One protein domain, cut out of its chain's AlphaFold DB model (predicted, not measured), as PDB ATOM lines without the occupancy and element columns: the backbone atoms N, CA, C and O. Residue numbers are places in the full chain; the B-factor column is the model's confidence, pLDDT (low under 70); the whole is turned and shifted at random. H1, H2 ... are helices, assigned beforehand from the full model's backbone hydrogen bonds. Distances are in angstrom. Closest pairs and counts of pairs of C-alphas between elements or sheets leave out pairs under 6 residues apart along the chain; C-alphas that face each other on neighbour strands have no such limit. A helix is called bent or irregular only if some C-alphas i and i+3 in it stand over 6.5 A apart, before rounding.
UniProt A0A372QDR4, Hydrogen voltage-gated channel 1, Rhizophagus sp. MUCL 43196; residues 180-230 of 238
ATOM      1  N   LEU A 180     -28.254  12.064 -14.873       79.38
ATOM      2  CA  LEU A 180     -27.673  10.881 -15.519       79.38
ATOM      3  C   LEU A 180     -26.528  10.279 -14.686       79.38
ATOM      4  O   LEU A 180     -26.540   9.073 -14.440       79.38
ATOM      5  N   LYS A 181     -25.593  11.099 -14.176       80.62
ATOM      6  CA  LYS A 181     -24.546  10.664 -13.227       80.62
ATOM      7  C   LYS A 181     -25.162   9.976 -12.005       80.62
ATOM      8  O   LYS A 181     -24.719   8.896 -11.620       80.62
ATOM      9  N   SER A 182     -26.216  10.560 -11.436       80.50
ATOM     10  CA  SER A 182     -26.913  10.022 -10.260       80.50
ATOM     11  C   SER A 182     -27.505   8.630 -10.509       80.50
ATOM     12  O   SER A 182     -27.337   7.736  -9.678       80.50
ATOM     13  N   GLN A 183     -28.126   8.402 -11.672       83.75
ATOM     14  CA  GLN A 183     -28.626   7.078 -12.068       83.75
ATOM     15  C   GLN A 183     -27.490   6.065 -12.282       83.75
ATOM     16  O   GLN A 183     -27.608   4.918 -11.856       83.75
ATOM     17  N   VAL A 184     -26.369   6.476 -12.890       81.31
ATOM     18  CA  VAL A 184     -25.181   5.616 -13.058       81.31
ATOM     19  C   VAL A 184     -24.611   5.192 -11.699       81.31
ATOM     20  O   VAL A 184     -24.285   4.021 -11.517       81.31
ATOM     21  N   ILE A 185     -24.538   6.106 -10.726       81.19
ATOM     22  CA  ILE A 185     -24.076   5.811  -9.359       81.19
ATOM     23  C   ILE A 185     -25.020   4.822  -8.655       81.19
ATOM     24  O   ILE A 185     -24.549   3.856  -8.055       81.19
ATOM     25  N   GLN A 186     -26.340   5.010  -8.766       86.12
ATOM     26  CA  GLN A 186     -27.331   4.086  -8.194       86.12
ATOM     27  C   GLN A 186     -27.218   2.677  -8.799       86.12
ATOM     28  O   GLN A 186     -27.085   1.703  -8.061       86.12
ATOM     29  N   LEU A 187     -27.172   2.571 -10.132       83.44
ATOM     30  CA  LEU A 187     -27.026   1.294 -10.842       83.44
ATOM     31  C   LEU A 187     -25.698   0.583 -10.518       83.44
ATOM     32  O   LEU A 187     -25.675  -0.644 -10.407       83.44
ATOM     33  N   LYS A 188     -24.599   1.329 -10.327       80.81
ATOM     34  CA  LYS A 188     -23.313   0.775  -9.866       80.81
ATOM     35  C   LYS A 188     -23.417   0.179  -8.459       80.81
ATOM     36  O   LYS A 188     -22.915  -0.924  -8.238       80.81
ATOM     37  N   GLU A 189     -24.064   0.867  -7.518       81.75
ATOM     38  CA  GLU A 189     -24.189   0.368  -6.142       81.75
ATOM     39  C   GLU A 189     -25.154  -0.828  -6.051       81.75
ATOM     40  O   GLU A 189     -24.833  -1.808  -5.381       81.75
ATOM     41  N   GLU A 190     -26.266  -0.834  -6.795       84.31
ATOM     42  CA  GLU A 190     -27.147  -2.010  -6.914       84.31
ATOM     43  C   GLU A 190     -26.400  -3.231  -7.474       84.31
ATOM     44  O   GLU A 190     -26.466  -4.321  -6.898       84.31
ATOM     45  N   LEU A 191     -25.623  -3.056  -8.551       81.69
ATOM     46  CA  LEU A 191     -24.807  -4.122  -9.138       81.69
ATOM     47  C   LEU A 191     -23.786  -4.679  -8.129       81.69
ATOM     48  O   LEU A 191     -23.608  -5.892  -8.026       81.69
ATOM     49  N   LYS A 192     -23.143  -3.799  -7.356       82.12
ATOM     50  CA  LYS A 192     -22.168  -4.129  -6.305       82.12
ATOM     51  C   LYS A 192     -22.803  -4.864  -5.118       82.12
ATOM     52  O   LYS A 192     -22.208  -5.821  -4.613       82.12
ATOM     53  N   ILE A 193     -24.018  -4.492  -4.714       86.06
ATOM     54  CA  ILE A 193     -24.808  -5.212  -3.701       86.06
ATOM     55  C   ILE A 193     -25.149  -6.621  -4.203       86.06
ATOM     56  O   ILE A 193     -24.830  -7.598  -3.526       86.06
ATOM     57  N   LEU A 194     -25.702  -6.748  -5.415       84.94
ATOM     58  CA  LEU A 194     -26.061  -8.041  -6.013       84.94
ATOM     59  C   LEU A 194     -24.848  -8.967  -6.188       84.94
ATOM     60  O   LEU A 194     -24.928 -10.154  -5.878       84.94
ATOM     61  N   LEU A 195     -23.701  -8.440  -6.622       81.50
ATOM     62  CA  LEU A 195     -22.449  -9.202  -6.713       81.50
ATOM     63  C   LEU A 195     -21.935  -9.654  -5.340       81.50
ATOM     64  O   LEU A 195     -21.417 -10.764  -5.221       81.50
ATOM     65  N   THR A 196     -22.114  -8.836  -4.302       81.44
ATOM     66  CA  THR A 196     -21.769  -9.201  -2.919       81.44
ATOM     67  C   THR A 196     -22.700 -10.294  -2.382       81.44
ATOM     68  O   THR A 196     -22.240 -11.205  -1.698       81.44
ATOM     69  N   GLU A 197     -23.990 -10.255  -2.721       84.75
ATOM     70  CA  GLU A 197     -24.958 -11.318  -2.412       84.75
ATOM     71  C   GLU A 197     -24.585 -12.638  -3.111       84.75
ATOM     72  O   GLU A 197     -24.545 -13.696  -2.484       84.75
ATOM     73  N   ILE A 198     -24.231 -12.570  -4.399       83.00
ATOM     74  CA  ILE A 198     -23.781 -13.722  -5.192       83.00
ATOM     75  C   ILE A 198     -22.486 -14.317  -4.625       83.00
ATOM     76  O   ILE A 198     -22.359 -15.537  -4.584       83.00
ATOM     77  N   ASP A 199     -21.540 -13.503  -4.145       81.38
ATOM     78  CA  ASP A 199     -20.312 -14.018  -3.529       81.38
ATOM     79  C   ASP A 199     -20.567 -14.706  -2.174       81.38
ATOM     80  O   ASP A 199     -19.895 -15.692  -1.869       81.38
ATOM     81  N   LYS A 200     -21.558 -14.258  -1.386       83.38
ATOM     82  CA  LYS A 200     -22.017 -14.989  -0.185       83.38
ATOM     83  C   LYS A 200     -22.625 -16.338  -0.570       83.38
ATOM     84  O   LYS A 200     -22.145 -17.366  -0.103       83.38
ATOM     85  N   MET A 201     -23.611 -16.349  -1.472       81.69
ATOM     86  CA  MET A 201     -24.277 -17.583  -1.914       81.69
ATOM     87  C   MET A 201     -23.286 -18.578  -2.538       81.69
ATOM     88  O   MET A 201     -23.348 -19.772  -2.260       81.69
ATOM     89  N   ALA A 202     -22.307 -18.100  -3.314       79.00
ATOM     90  CA  ALA A 202     -21.256 -18.938  -3.891       79.00
ATOM     91  C   ALA A 202     -20.291 -19.535  -2.845       79.00
ATOM     92  O   ALA A 202     -19.706 -20.590  -3.098       79.00
ATOM     93  N   LYS A 203     -20.119 -18.890  -1.682       79.06
ATOM     94  CA  LYS A 203     -19.374 -19.438  -0.535       79.06
ATOM     95  C   LYS A 203     -20.202 -20.456   0.248       79.06
ATOM     96  O   LYS A 203     -19.665 -21.490   0.629       79.06
ATOM     97  N   GLU A 204     -21.492 -20.195   0.451       81.62
ATOM     98  CA  GLU A 204     -22.415 -21.099   1.154       81.62
ATOM     99  C   GLU A 204     -22.681 -22.391   0.361       81.62
ATOM    100  O   GLU A 204     -22.631 -23.480   0.927       81.62
ATOM    101  N   GLU A 205     -22.857 -22.301  -0.962       80.06
ATOM    102  CA  GLU A 205     -22.945 -23.458  -1.868       80.06
ATOM    103  C   GLU A 205     -21.569 -24.053  -2.256       80.06
ATOM    104  O   GLU A 205     -21.515 -24.972  -3.074       80.06
ATOM    105  N   ASN A 206     -20.455 -23.532  -1.720       80.00
ATOM    106  CA  ASN A 206     -19.079 -23.977  -1.994       80.00
ATOM    107  C   ASN A 206     -18.776 -24.171  -3.503       80.00
ATOM    108  O   ASN A 206     -18.374 -25.249  -3.946       80.00
ATOM    109  N   TRP A 207     -19.020 -23.133  -4.312       75.94
ATOM    110  CA  TRP A 207     -18.911 -23.191  -5.776       75.94
ATOM    111  C   TRP A 207     -17.501 -23.504  -6.286       75.94
ATOM    112  O   TRP A 207     -16.530 -22.858  -5.892       75.94
ATOM    113  N   ASP A 208     -17.432 -24.368  -7.306       78.31
ATOM    114  CA  ASP A 208     -16.227 -24.585  -8.107       78.31
ATOM    115  C   ASP A 208     -15.627 -23.271  -8.623       78.31
ATOM    116  O   ASP A 208     -16.324 -22.393  -9.149       78.31
ATOM    117  N   GLU A 209     -14.300 -23.179  -8.569       75.25
ATOM    118  CA  GLU A 209     -13.543 -21.987  -8.954       75.25
ATOM    119  C   GLU A 209     -13.837 -21.544 -10.399       75.25
ATOM    120  O   GLU A 209     -14.005 -20.353 -10.662       75.25
ATOM    121  N   GLN A 210     -14.044 -22.489 -11.326       73.75
ATOM    122  CA  GLN A 210     -14.454 -22.194 -12.708       73.75
ATOM    123  C   GLN A 210     -15.871 -21.600 -12.823       73.75
ATOM    124  O   GLN A 210     -16.120 -20.775 -13.708       73.75
ATOM    125  N   LYS A 211     -16.812 -22.008 -11.958       74.69
ATOM    126  CA  LYS A 211     -18.192 -21.487 -11.923       74.69
ATOM    127  C   LYS A 211     -18.182 -20.055 -11.388       74.69
ATOM    128  O   LYS A 211     -18.763 -19.168 -12.014       74.69
ATOM    129  N   ARG A 212     -17.446 -19.815 -10.297       74.81
ATOM    130  CA  ARG A 212     -17.250 -18.488  -9.690       74.81
ATOM    131  C   ARG A 212     -16.529 -17.533 -10.650       74.81
ATOM    132  O   ARG A 212     -17.064 -16.469 -10.959       74.81
ATOM    133  N   ALA A 213     -15.397 -17.942 -11.228       72.94
ATOM    134  CA  ALA A 213     -14.641 -17.138 -12.193       72.94
ATOM    135  C   ALA A 213     -15.483 -16.706 -13.407       72.94
ATOM    136  O   ALA A 213     -15.366 -15.569 -13.860       72.94
ATOM    137  N   ARG A 214     -16.376 -17.569 -13.916       77.06
ATOM    138  CA  ARG A 214     -17.251 -17.240 -15.055       77.06
ATOM    139  C   ARG A 214     -18.202 -16.075 -14.768       77.06
ATOM    140  O   ARG A 214     -18.439 -15.278 -15.668       77.06
ATOM    141  N   VAL A 215     -18.735 -15.980 -13.548       75.31
ATOM    142  CA  VAL A 215     -19.685 -14.924 -13.158       75.31
ATOM    143  C   VAL A 215     -18.957 -13.609 -12.873       75.31
ATOM    144  O   VAL A 215     -19.340 -12.568 -13.404       75.31
ATOM    145  N   PHE A 216     -17.860 -13.649 -12.112       76.44
ATOM    146  CA  PHE A 216     -17.125 -12.434 -11.741       76.44
ATOM    147  C   PHE A 216     -16.250 -11.855 -12.866       76.44
ATOM    148  O   PHE A 216     -15.933 -10.667 -12.822       76.44
ATOM    149  N   LYS A 217     -15.937 -12.619 -13.926       73.94
ATOM    150  CA  LYS A 217     -15.208 -12.122 -15.112       73.94
ATOM    151  C   LYS A 217     -15.845 -10.865 -15.722       73.94
ATOM    152  O   LYS A 217     -15.124  -9.949 -16.105       73.94
ATOM    153  N   SER A 218     -17.177 -10.805 -15.788       67.38
ATOM    154  CA  SER A 218     -17.912  -9.648 -16.322       67.38
ATOM    155  C   SER A 218     -17.678  -8.382 -15.490       67.38
ATOM    156  O   SER A 218     -17.455  -7.308 -16.039       67.38
ATOM    157  N   HIS A 219     -17.670  -8.523 -14.162       66.88
ATOM    158  CA  HIS A 219     -17.403  -7.429 -13.228       66.88
ATOM    159  C   HIS A 219     -15.935  -6.984 -13.268       66.88
ATOM    160  O   HIS A 219     -15.650  -5.793 -13.237       66.88
ATOM    161  N   GLN A 220     -15.002  -7.927 -13.415       64.31
ATOM    162  CA  GLN A 220     -13.574  -7.626 -13.506       64.31
ATOM    163  C   GLN A 220     -13.234  -6.818 -14.773       64.31
ATOM    164  O   GLN A 220     -12.419  -5.903 -14.712       64.31
ATOM    165  N   VAL A 221     -13.902  -7.101 -15.900       66.75
ATOM    166  CA  VAL A 221     -13.803  -6.290 -17.129       66.75
ATOM    167  C   VAL A 221     -14.425  -4.901 -16.946       66.75
ATOM    168  O   VAL A 221     -13.855  -3.929 -17.427       66.75
ATOM    169  N   PHE A 222     -15.547  -4.791 -16.226       66.25
ATOM    170  CA  PHE A 222     -16.178  -3.502 -15.922       66.25
ATOM    171  C   PHE A 222     -15.262  -2.598 -15.079       66.25
ATOM    172  O   PHE A 222     -15.005  -1.463 -15.471       66.25
ATOM    173  N   LEU A 223     -14.682  -3.121 -13.992       63.41
ATOM    174  CA  LEU A 223     -13.717  -2.383 -13.163       63.41
ATOM    175  C   LEU A 223     -12.478  -1.942 -13.964       63.41
ATOM    176  O   LEU A 223     -12.054  -0.798 -13.846       63.41
ATOM    177  N   LEU A 224     -11.946  -2.806 -14.836       60.62
ATOM    178  CA  LEU A 224     -10.826  -2.462 -15.723       60.62
ATOM    179  C   LEU A 224     -11.173  -1.400 -16.781       60.62
ATOM    180  O   LEU A 224     -10.269  -0.757 -17.302       60.62
ATOM    181  N   SER A 225     -12.454  -1.206 -17.113       61.41
ATOM    182  CA  SER A 225     -12.898  -0.094 -17.970       61.41
ATOM    183  C   SER A 225     -13.174   1.207 -17.207       61.41
ATOM    184  O   SER A 225     -13.228   2.263 -17.828       61.41
ATOM    185  N   GLU A 226     -13.328   1.138 -15.883       61.53
ATOM    186  CA  GLU A 226     -13.557   2.293 -15.008       61.53
ATOM    187  C   GLU A 226     -12.238   3.019 -14.704       61.53
ATOM    188  O   GLU A 226     -12.142   4.221 -14.934       61.53
ATOM    189  N   ASP A 227     -11.194   2.258 -14.354       56.31
ATOM    190  CA  ASP A 227      -9.804   2.715 -14.147       56.31
ATOM    191  C   ASP A 227      -9.288   3.552 -15.343       56.31
ATOM    192  O   ASP A 227      -8.703   4.618 -15.185       56.31
ATOM    193  N   ILE A 228      -9.593   3.104 -16.570       54.72
ATOM    194  CA  ILE A 228      -9.221   3.776 -17.830       54.72
ATOM    195  C   ILE A 228     -10.113   5.001 -18.121       54.72
ATOM    196  O   ILE A 228      -9.698   5.913 -18.834       54.72
ATOM    197  N   GLY A 229     -11.348   5.027 -17.615       55.12
ATOM    198  CA  GLY A 229     -12.296   6.118 -17.849       55.12
ATOM    199  C   GLY A 229     -11.983   7.360 -17.018       55.12
ATOM    200  O   GLY A 229     -11.985   8.471 -17.554       55.12
ATOM    201  N   ASP A 230     -11.669   7.174 -15.736       54.16
ATOM    202  CA  ASP A 230     -11.386   8.284 -14.824       54.16
ATOM    203  C   ASP A 230     -10.021   8.941 -15.130       54.16
ATOM    204  O   ASP A 230      -9.941  10.171 -15.175       54.16
TER     205      ASP A 230
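Overview. This is residues 180 to 230 of the 238 residues of the protein "Hydrogen voltage-gated channel 1" of Rhizophagus sp. MUCL 43196 (UniProt A0A372QDR4). Two long helices, H1 and H2, run side by side in opposite ways like the two legs of a narrow, loose U, with residues 205 to 208 turning from one leg to the other at one end. The legs come near each other by that turn, and their far parts, residues 180 to 190 of H1 and 220 to 230 of H2, stand free. The printed part has 51 residues with two named helices, H1 then H2, and no named strand; the class is all helix. It is loose, with a radius of gyration of the C-alphas of 12.9 A, and flat, spanning 38 by 20 by 10 A.

Along the chain. H1, residues 180 to 204, begins with C-alpha 180 at (-27.673, 10.881, -15.519) and is 36.4 A long from first to last C-alpha. Residues 205 to 208 follow as a tight link. H2, residues 209 to 230, begins with C-alpha 209 at (-13.543, -21.987, -8.954), ends with C-alpha 230 at (-11.386, 8.284, -14.824) and is 30.9 A long. H2 has a kink of 43 degrees near residue 216; it is neither bent nor irregular, but only just: C-alphas 215 and 218 are 6.4 A apart.

Arrangement. H1 and H2 are close but not clearly touching, with 1 pair of C-alphas within 8 A. Their closest C-alphas are those of Ala 202 and Arg 212, 7.1 A apart. The helices run opposite ways at a shallow tilt of 24 degrees, and their centres are 12.7 A apart. In H1 every O i to N i+4 pair is within hydrogen-bond range; in H2 14 of 18 are.

Size, cuts and confidence. The two C-alphas farthest apart are those of Leu 180 and Asn 206, at 38.4 A, while the first and last printed C-alphas are 16.5 A apart. The printed part has no cut. The mean pLDDT of the printed part is 75.3, and residues 218 to 230 are under 70.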